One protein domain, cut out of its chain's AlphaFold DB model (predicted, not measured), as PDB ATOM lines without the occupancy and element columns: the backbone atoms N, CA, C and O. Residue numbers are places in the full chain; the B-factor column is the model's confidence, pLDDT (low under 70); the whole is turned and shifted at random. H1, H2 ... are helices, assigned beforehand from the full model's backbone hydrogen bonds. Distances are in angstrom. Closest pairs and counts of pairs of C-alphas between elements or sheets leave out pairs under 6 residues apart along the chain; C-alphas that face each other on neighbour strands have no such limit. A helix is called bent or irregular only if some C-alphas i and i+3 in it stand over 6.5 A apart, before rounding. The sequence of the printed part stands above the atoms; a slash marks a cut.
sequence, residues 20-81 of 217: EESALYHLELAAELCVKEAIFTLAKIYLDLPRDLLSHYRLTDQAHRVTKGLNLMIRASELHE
ATOM      1  N   GLU A  20      19.730  41.146 -47.163       82.19
ATOM      2  CA  GLU A  20      20.984  40.492 -46.790       82.19
ATOM      3  C   GLU A  20      21.942  40.331 -47.978       82.19
ATOM      4  O   GLU A  20      23.157  40.415 -47.795       82.19
ATOM      5  N   GLU A  21      21.421  40.148 -49.196       84.25
ATOM      6  CA  GLU A  21      22.237  39.986 -50.403       84.25
ATOM      7  C   GLU A  21      22.959  41.287 -50.761       84.25
ATOM      8  O   GLU A  21      24.176  41.285 -50.968       84.25
ATOM      9  N   SER A  22      22.247  42.422 -50.764       85.69
ATOM     10  CA  SER A  22      22.871  43.735 -50.977       85.69
ATOM     11  C   SER A  22      23.897  44.053 -49.888       85.69
ATOM     12  O   SER A  22      24.967  44.598 -50.167       85.69
ATOM     13  N   ALA A  23      23.598  43.702 -48.640       87.69
ATOM     14  CA  ALA A  23      24.499  43.930 -47.520       87.69
ATOM     15  C   ALA A  23      25.794  43.125 -47.627       87.69
ATOM     16  O   ALA A  23      26.878  43.676 -47.418       87.69
ATOM     17  N   LEU A  24      25.682  41.845 -47.986       89.00
ATOM     18  CA  LEU A  24      26.835  40.996 -48.241       89.00
ATOM     19  C   LEU A  24      27.651  41.541 -49.415       89.00
ATOM     20  O   LEU A  24      28.863  41.661 -49.288       89.00
ATOM     21  N   TYR A  25      27.003  41.956 -50.508       90.31
ATOM     22  CA  TYR A  25      27.688  42.551 -51.658       90.31
ATOM     23  C   TYR A  25      28.512  43.789 -51.269       90.31
ATOM     24  O   TYR A  25      29.670  43.930 -51.662       90.31
ATOM     25  N   HIS A  26      27.947  44.686 -50.456       90.94
ATOM     26  CA  HIS A  26      28.675  45.857 -49.967       90.94
ATOM     27  C   HIS A  26      29.820  45.493 -49.012       90.94
ATOM     28  O   HIS A  26      30.865  46.147 -49.048       90.94
ATOM     29  N   LEU A  27      29.652  44.454 -48.191       93.00
ATOM     30  CA  LEU A  27      30.714  43.935 -47.332       93.00
ATOM     31  C   LEU A  27      31.861  43.332 -48.156       93.00
ATOM     32  O   LEU A  27      33.026  43.602 -47.869       93.00
ATOM     33  N   GLU A  28      31.542  42.562 -49.197       93.38
ATOM     34  CA  GLU A  28      32.523  42.002 -50.128       93.38
ATOM     35  C   GLU A  28      33.291  43.109 -50.852       93.38
ATOM     36  O   GLU A  28      34.521  43.091 -50.857       93.38
ATOM     37  N   LEU A  29      32.597  44.133 -51.358       95.06
ATOM     38  CA  LEU A  29      33.239  45.285 -51.990       95.06
ATOM     39  C   LEU A  29      34.161  46.040 -51.018       95.06
ATOM     40  O   LEU A  29      35.269  46.429 -51.380       95.06
ATOM     41  N   ALA A  30      33.740  46.236 -49.766       94.62
ATOM     42  CA  ALA A  30      34.588  46.852 -48.749       94.62
ATOM     43  C   ALA A  30      35.838  46.000 -48.451       94.62
ATOM     44  O   ALA A  30      36.936  46.539 -48.301       94.62
ATOM     45  N   ALA A  31      35.696  44.672 -48.429       94.75
ATOM     46  CA  ALA A  31      36.818  43.755 -48.258       94.75
ATOM     47  C   ALA A  31      37.781  43.766 -49.464       94.75
ATOM     48  O   ALA A  31      39.002  43.695 -49.292       94.75
ATOM     49  N   GLU A  32      37.267  43.902 -50.690       94.38
ATOM     50  CA  GLU A  32      38.082  44.109 -51.897       94.38
ATOM     51  C   GLU A  32      38.905  45.399 -51.808       94.38
ATOM     52  O   GLU A  32      40.086  45.395 -52.153       94.38
ATOM     53  N   LEU A  33      38.323  46.460 -51.241       94.75
ATOM     54  CA  LEU A  33      38.972  47.750 -50.985       94.75
ATOM     55  C   LEU A  33      39.918  47.757 -49.768       94.75
ATOM     56  O   LEU A  33      40.351  48.825 -49.340       94.75
ATOM     57  N   CYS A  34      40.269  46.589 -49.220       92.19
ATOM     58  CA  CYS A  34      41.172  46.437 -48.073       92.19
ATOM     59  C   CYS A  34      40.670  47.071 -46.763       92.19
ATOM     60  O   CYS A  34      41.480  47.379 -45.891       92.19
ATOM     61  N   VAL A  35      39.358  47.250 -46.585       94.12
ATOM     62  CA  VAL A  35      38.809  47.661 -45.284       94.12
ATOM     63  C   VAL A  35      38.959  46.489 -44.312       94.12
ATOM     64  O   VAL A  35      38.331  45.443 -44.496       94.12
ATOM     65  N   LYS A  36      39.816  46.636 -43.294       92.44
ATOM     66  CA  LYS A  36      40.211  45.534 -42.401       92.44
ATOM     67  C   LYS A  36      39.021  44.928 -41.650       92.44
ATOM     68  O   LYS A  36      38.890  43.708 -41.615       92.44
ATOM     69  N   GLU A  37      38.093  45.756 -41.171       90.88
ATOM     70  CA  GLU A  37      36.891  45.322 -40.454       90.88
ATOM     71  C   GLU A  37      35.974  44.508 -41.372       90.88
ATOM     72  O   GLU A  37      35.371  43.521 -40.946       90.88
ATOM     73  N   ALA A  38      35.904  44.883 -42.654       93.94
ATOM     74  CA  ALA A  38      35.134  44.157 -43.653       93.94
ATOM     75  C   ALA A  38      35.766  42.797 -43.967       93.94
ATOM     76  O   ALA A  38      35.062  41.790 -43.973       93.94
ATOM     77  N   ILE A  39      37.091  42.744 -44.163       95.81
ATOM     78  CA  ILE A  39      37.826  41.489 -44.388       95.81
ATOM     79  C   ILE A  39      37.653  40.551 -43.194       95.81
ATOM     80  O   ILE A  39      37.326  39.379 -43.382       95.81
ATOM     81  N   PHE A  40      37.831  41.058 -41.974       93.44
ATOM     82  CA  PHE A  40      37.720  40.270 -40.752       93.44
ATOM     83  C   PHE A  40      36.297  39.753 -40.527       93.44
ATOM     84  O   PHE A  40      36.093  38.569 -40.256       93.44
ATOM     85  N   THR A  41      35.289  40.605 -40.726       93.12
ATOM     86  CA  THR A  41      33.879  40.196 -40.655       93.12
ATOM     87  C   THR A  41      33.553  39.144 -41.709       93.12
ATOM     88  O   THR A  41      32.893  38.149 -41.409       93.12
ATOM     89  N   LEU A  42      34.036  39.323 -42.939       94.31
ATOM     90  CA  LEU A  42      33.830  38.359 -44.010       94.31
ATOM     91  C   LEU A  42      34.514  37.025 -43.679       94.31
ATOM     92  O   LEU A  42      33.893  35.976 -43.827       94.31
ATOM     93  N   ALA A  43      35.735  37.044 -43.138       94.38
ATOM     94  CA  ALA A  43      36.416  35.847 -42.645       94.38
ATOM     95  C   ALA A  43      35.581  35.118 -41.580       94.38
ATOM     96  O   ALA A  43      35.395  33.905 -41.680       94.38
ATOM     97  N   LYS A  44      35.004  35.855 -40.618       92.56
ATOM     98  CA  LYS A  44      34.084  35.312 -39.605       92.56
ATOM     99  C   LYS A  44      32.820  34.708 -40.229       92.56
ATOM    100  O   LYS A  44      32.391  33.649 -39.788       92.56
ATOM    101  N   ILE A  45      32.247  35.314 -41.275       92.75
ATOM    102  CA  ILE A  45      31.114  34.735 -42.027       92.75
ATOM    103  C   ILE A  45      31.509  33.400 -42.663       92.75
ATOM    104  O   ILE A  45      30.799  32.408 -42.493       92.75
ATOM    105  N   TYR A  46      32.642  33.357 -43.372       92.88
ATOM    106  CA  TYR A  46      33.129  32.128 -44.000       92.88
ATOM    107  C   TYR A  46      33.435  31.049 -42.960       92.88
ATOM    108  O   TYR A  46      33.030  29.910 -43.124       92.88
ATOM    109  N   LEU A  47      34.059  31.384 -41.841       91.50
ATOM    110  CA  LEU A  47      34.423  30.398 -40.821       91.50
ATOM    111  C   LEU A  47      33.286  30.077 -39.837       91.50
ATOM    112  O   LEU A  47      33.494  29.293 -38.918       91.50
ATOM    113  N   ASP A  48      32.096  30.647 -40.051       90.12
ATOM    114  CA  ASP A  48      30.926  30.537 -39.168       90.12
ATOM    115  C   ASP A  48      31.231  30.906 -37.708       90.12
ATOM    116  O   ASP A  48      30.742  30.297 -36.758       90.12
ATOM    117  N   LEU A  49      32.071  31.927 -37.539       89.06
ATOM    118  CA  LEU A  49      32.459  32.465 -36.242       89.06
ATOM    119  C   LEU A  49      31.436  33.503 -35.743       89.06
ATOM    120  O   LEU A  49      30.760  34.156 -36.559       89.06
ATOM    121  N   PRO A  50      31.350  33.706 -34.413       87.75
ATOM    122  CA  PRO A  50      30.570  34.786 -33.818       87.75
ATOM    123  C   PRO A  50      30.985  36.157 -34.363       87.75
ATOM    124  O   PRO A  50      32.170  36.441 -34.550       87.75
ATOM    125  N   ARG A  51      29.996  37.011 -34.642       87.19
ATOM    126  CA  ARG A  51      30.191  38.342 -35.230       87.19
ATOM    127  C   ARG A  51      28.976  39.234 -35.004       87.19
ATOM    128  O   ARG A  51      27.850  38.738 -34.937       87.19
ATOM    129  N   ASP A  52      29.212  40.540 -35.002       84.81
ATOM    130  CA  ASP A  52      28.164  41.543 -34.800       84.81
ATOM    131  C   ASP A  52      27.416  41.869 -36.097       84.81
ATOM    132  O   ASP A  52      26.186  41.947 -36.127       84.81
ATOM    133  N   LEU A  53      28.151  42.026 -37.202       84.88
ATOM    134  CA  LEU A  53      27.574  42.356 -38.500       84.88
ATOM    135  C   LEU A  53      27.098  41.090 -39.223       84.88
ATOM    136  O   LEU A  53      27.827  40.100 -39.320       84.88
ATOM    137  N   LEU A  54      25.875  41.137 -39.764       85.56
ATOM    138  CA  LEU A  54      25.229  39.994 -40.424       85.56
ATOM    139  C   LEU A  54      25.223  38.736 -39.533       85.56
ATOM    140  O   LEU A  54      25.489  37.633 -40.011       85.56
ATOM    141  N   SER A  55      24.951  38.888 -38.234       84.62
ATOM    142  CA  SER A  55      24.994  37.811 -37.228       84.62
ATOM    143  C   SER A  55      24.116  36.595 -37.580       84.62
ATOM    144  O   SER A  55      24.497  35.443 -37.341       84.62
ATOM    145  N   HIS A  56      22.966  36.837 -38.212       83.38
ATOM    146  CA  HIS A  56      22.015  35.803 -38.631       83.38
ATOM    147  C   HIS A  56      22.311  35.205 -40.012       83.38
ATOM    148  O   HIS A  56      21.876  34.087 -40.284       83.38
ATOM    149  N   TYR A  57      23.104  35.884 -40.845       85.81
ATOM    150  CA  TYR A  57      23.422  35.414 -42.193       85.81
ATOM    151  C   TYR A  57      24.150  34.063 -42.148       85.81
ATOM    152  O   TYR A  57      24.971  33.804 -41.259       85.81
ATOM    153  N   ARG A  58      23.878  33.177 -43.102       83.06
ATOM    154  CA  ARG A  58      24.591  31.902 -43.248       83.06
ATOM    155  C   ARG A  58      24.891  31.660 -44.715       83.06
ATOM    156  O   ARG A  58      24.031  31.838 -45.567       83.06
ATOM    157  N   LEU A  59      26.123  31.241 -44.996       84.50
ATOM    158  CA  LEU A  59      26.536  30.909 -46.354       84.50
ATOM    159  C   LEU A  59      25.802  29.663 -46.845       84.50
ATOM    160  O   LEU A  59      25.848  28.602 -46.215       84.50
ATOM    161  N   THR A  60      25.171  29.798 -48.006       80.94
ATOM    162  CA  THR A  60      24.507  28.694 -48.700       80.94
ATOM    163  C   THR A  60      25.523  27.726 -49.304       80.94
ATOM    164  O   THR A  60      25.301  26.517 -49.290       80.94
ATOM    165  N   ASP A  61      26.652  28.245 -49.800       79.75
ATOM    166  CA  ASP A  61      27.746  27.433 -50.331       79.75
ATOM    167  C   ASP A  61      28.753  27.079 -49.231       79.75
ATOM    168  O   ASP A  61      29.321  27.938 -48.554       79.75
ATOM    169  N   GLN A  62      28.955  25.780 -49.056       77.06
ATOM    170  CA  GLN A  62      29.855  25.204 -48.061       77.06
ATOM    171  C   GLN A  62      31.170  24.733 -48.697       77.06
ATOM    172  O   GLN A  62      32.141  24.466 -47.985       77.06
ATOM    173  N   ALA A  63      31.235  24.647 -50.030       76.94
ATOM    174  CA  ALA A  63      32.435  24.236 -50.738       76.94
ATOM    175  C   ALA A  63      33.524  25.309 -50.593       76.94
ATOM    176  O   ALA A  63      33.282  26.498 -50.770       76.94
ATOM    177  N   HIS A  64      34.744  24.895 -50.233       80.31
ATOM    178  CA  HIS A  64      35.906  25.784 -50.043       80.31
ATOM    179  C   HIS A  64      35.721  26.914 -49.021       80.31
ATOM    180  O   HIS A  64      36.584  27.788 -48.901       80.31
ATOM    181  N   ARG A  65      34.632  26.875 -48.247       89.19
ATOM    182  CA  ARG A  65      34.285  27.882 -47.252       89.19
ATOM    183  C   ARG A  65      35.436  28.104 -46.268       89.19
ATOM    184  O   ARG A  65      35.843  29.239 -46.042       89.19
ATOM    185  N   VAL A  66      36.004  27.009 -45.759       89.81
ATOM    186  CA  VAL A  66      37.132  27.036 -44.819       89.81
ATOM    187  C   VAL A  66      38.366  27.671 -45.454       89.81
ATOM    188  O   VAL A  66      38.929  28.599 -44.889       89.81
ATOM    189  N   THR A  67      38.762  27.236 -46.653       91.12
ATOM    190  CA  THR A  67      39.939  27.778 -47.348       91.12
ATOM    191  C   THR A  67      39.796  29.276 -47.624       91.12
ATOM    192  O   THR A  67      40.716  30.043 -47.352       91.12
ATOM    193  N   LYS A  68      38.632  29.718 -48.125       92.44
ATOM    194  CA  LYS A  68      38.372  31.142 -48.384       92.44
ATOM    195  C   LYS A  68      38.359  31.949 -47.084       92.44
ATOM    196  O   LYS A  68      38.969  33.013 -47.032       92.44
ATOM    197  N   GLY A  69      37.725  31.425 -46.038       93.81
ATOM    198  CA  GLY A  69      37.690  32.048 -44.720       93.81
ATOM    199  C   GLY A  69      39.068  32.193 -44.077       93.81
ATOM    200  O   GLY A  69      39.397  33.276 -43.604       93.81
ATOM    201  N   LEU A  70      39.903  31.151 -44.133       93.50
ATOM    202  CA  LEU A  70      41.282  31.193 -43.636       93.50
ATOM    203  C   LEU A  70      42.133  32.212 -44.399       93.50
ATOM    204  O   LEU A  70      42.819  33.010 -43.771       93.50
ATOM    205  N   ASN A  71      42.041  32.255 -45.732       94.62
ATOM    206  CA  ASN A  71      42.771  33.244 -46.533       94.62
ATOM    207  C   ASN A  71      42.362  34.685 -46.190       94.62
ATOM    208  O   ASN A  71      43.213  35.568 -46.097       94.62
ATOM    209  N   LEU A  72      41.063  34.929 -45.982       95.81
ATOM    210  CA  LEU A  72      40.575  36.232 -45.527       95.81
ATOM    211  C   LEU A  72      41.076  36.555 -44.115       95.81
ATOM    212  O   LEU A  72      41.464  37.691 -43.863       95.81
ATOM    213  N   MET A  73      41.119  35.570 -43.218       95.38
ATOM    214  CA  MET A  73      41.625  35.758 -41.860       95.38
ATOM    215  C   MET A  73      43.117  36.114 -41.857       95.38
ATOM    216  O   MET A  73      43.515  37.067 -41.191       95.38
ATOM    217  N   ILE A  74      43.932  35.416 -42.655       94.50
ATOM    218  CA  ILE A  74      45.359  35.728 -42.840       94.50
ATOM    219  C   ILE A  74      45.525  37.159 -43.353       94.50
ATOM    220  O   ILE A  74      46.279  37.936 -42.770       94.50
ATOM    221  N   ARG A  75      44.746  37.556 -44.365       94.81
ATOM    222  CA  ARG A  75      44.760  38.932 -44.878       94.81
ATOM    223  C   ARG A  75      44.349  39.961 -43.816       94.81
ATOM    224  O   ARG A  75      44.909  41.052 -43.788       94.81
ATOM    225  N   ALA A  76      43.392  39.644 -42.941       94.00
ATOM    226  CA  ALA A  76      43.031  40.519 -41.822       94.00
ATOM    227  C   ALA A  76      44.203  40.681 -40.838       94.00
ATOM    228  O   ALA A  76      44.512  41.798 -40.425       94.00
ATOM    229  N   SER A  77      44.904  39.589 -40.527       92.88
ATOM    230  CA  SER A  77      46.104  39.610 -39.683       92.88
ATOM    231  C   SER A  77      47.229  40.464 -40.283       92.88
ATOM    232  O   SER A  77      47.852  41.252 -39.572       92.88
ATOM    233  N   GLU A  78      47.467  40.366 -41.595       91.50
ATOM    234  CA  GLU A  78      48.442  41.203 -42.316       91.50
ATOM    235  C   GLU A  78      48.097  42.701 -42.267       91.50
ATOM    236  O   GLU A  78      48.992  43.542 -42.308       91.50
ATOM    237  N   LEU A  79      46.812  43.041 -42.128       88.88
ATOM    238  CA  LEU A  79      46.315  44.410 -41.947       88.88
ATOM    239  C   LEU A  79      46.262  44.849 -40.472       88.88
ATOM    240  O   LEU A  79      45.571  45.814 -40.139       88.88
ATOM    241  N   HIS A  80      47.016  44.169 -39.605       81.69
ATOM    242  CA  HIS A  80      47.147  44.460 -38.175       81.69
ATOM    243  C   HIS A  80      45.847  44.309 -37.376       81.69
ATOM    244  O   HIS A  80      45.653  44.988 -36.370       81.69
ATOM    245  N   GLU A  81      44.958  43.407 -37.797       85.81
ATOM    246  CA  GLU A  81      43.850  42.972 -36.949       85.81
ATOM    247  C   GLU A  81      44.374  41.950 -35.929       85.81
ATOM    248  O   GLU A  81      44.619  40.784 -36.253       85.81
TER     249      GLU A  81
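Overview. This is residues 20 to 81 of the 217 residues of a protein of Rotaria sp. Silwood2 (UniProt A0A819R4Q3). Three helices make a zigzag: H2 and H3 lie side by side as a helical hairpin, and H1 meets H2 near the tight turn between them, so that H1 and H2 open as a V. The long unnamed stretch of residues 47 to 64 loops out across the mouth of that V before it returns to H3, and H1 and H3 stay apart on either side of H2. The printed part has 62 residues, with three named helices in the order H1, H2, H3 and no named strand; its class is all helix, with 38 of the 62 residues in the helices. The whole is compact, with a radius of gyration of the C-alphas of 10.6 A, and its rounded outline spans 28 by 22 by 18 A.

Arrangement. Begin with the longest helix by residues, H3, residues 65 to 78, and then find H2, residues 36 to 46. H2 and H3 touch, and their closest C-alphas are those of Ala 43 and Gly 69, 4.5 A apart. They form a helical hairpin, running opposite ways at a shallow tilt of 21 degrees, with their centres 8.3 A apart. Now go from H2 to H1, residues 20 to 32, which touches H2 with residues 27 to 32 alone. The closest C-alphas of H1 and H2 are those of Ala 31 and Ile 39, 4.6 A apart. H1 and H2 run opposite ways at a steep tilt of 52 degrees, with their centres 10.4 A apart. H1 and H3 are apart. In the backbones of H1, H2 and H3, each O of residue i is within hydrogen-bond range of the N of residue i+4 inside the helix.

Along the chain. Find C-alpha 65 at (34.285, 27.882, -47.252); from there H3 runs 20.1 A through 14 residues to C-alpha 78 at (48.442, 41.203, -42.316). H2 has 11 residues and covers 15.2 A from Lys 36 to Tyr 46. For H1, start at C-alpha 20 at (20.984, 40.492, -46.790) and read 13 residues on to Glu 32, 18.2 A away. No helix is bent or irregular.

Size, cuts and confidence. The two C-alphas farthest apart are those of Thr 60 and His 80, at 29.5 A, and the first and last printed C-alphas, of Glu 20 and Glu 81, are 25.0 A apart. The printed part has no cut. The link from H1 to H2 is tight, with 3 residues, and the link from H2 to H3 is long, with 18 residues, 47 to 64, whose C-alphas lie 8 to 15 A from the mean of the C-alphas. The mean pLDDT of the printed part is 89.7, and no printed residue is under 70.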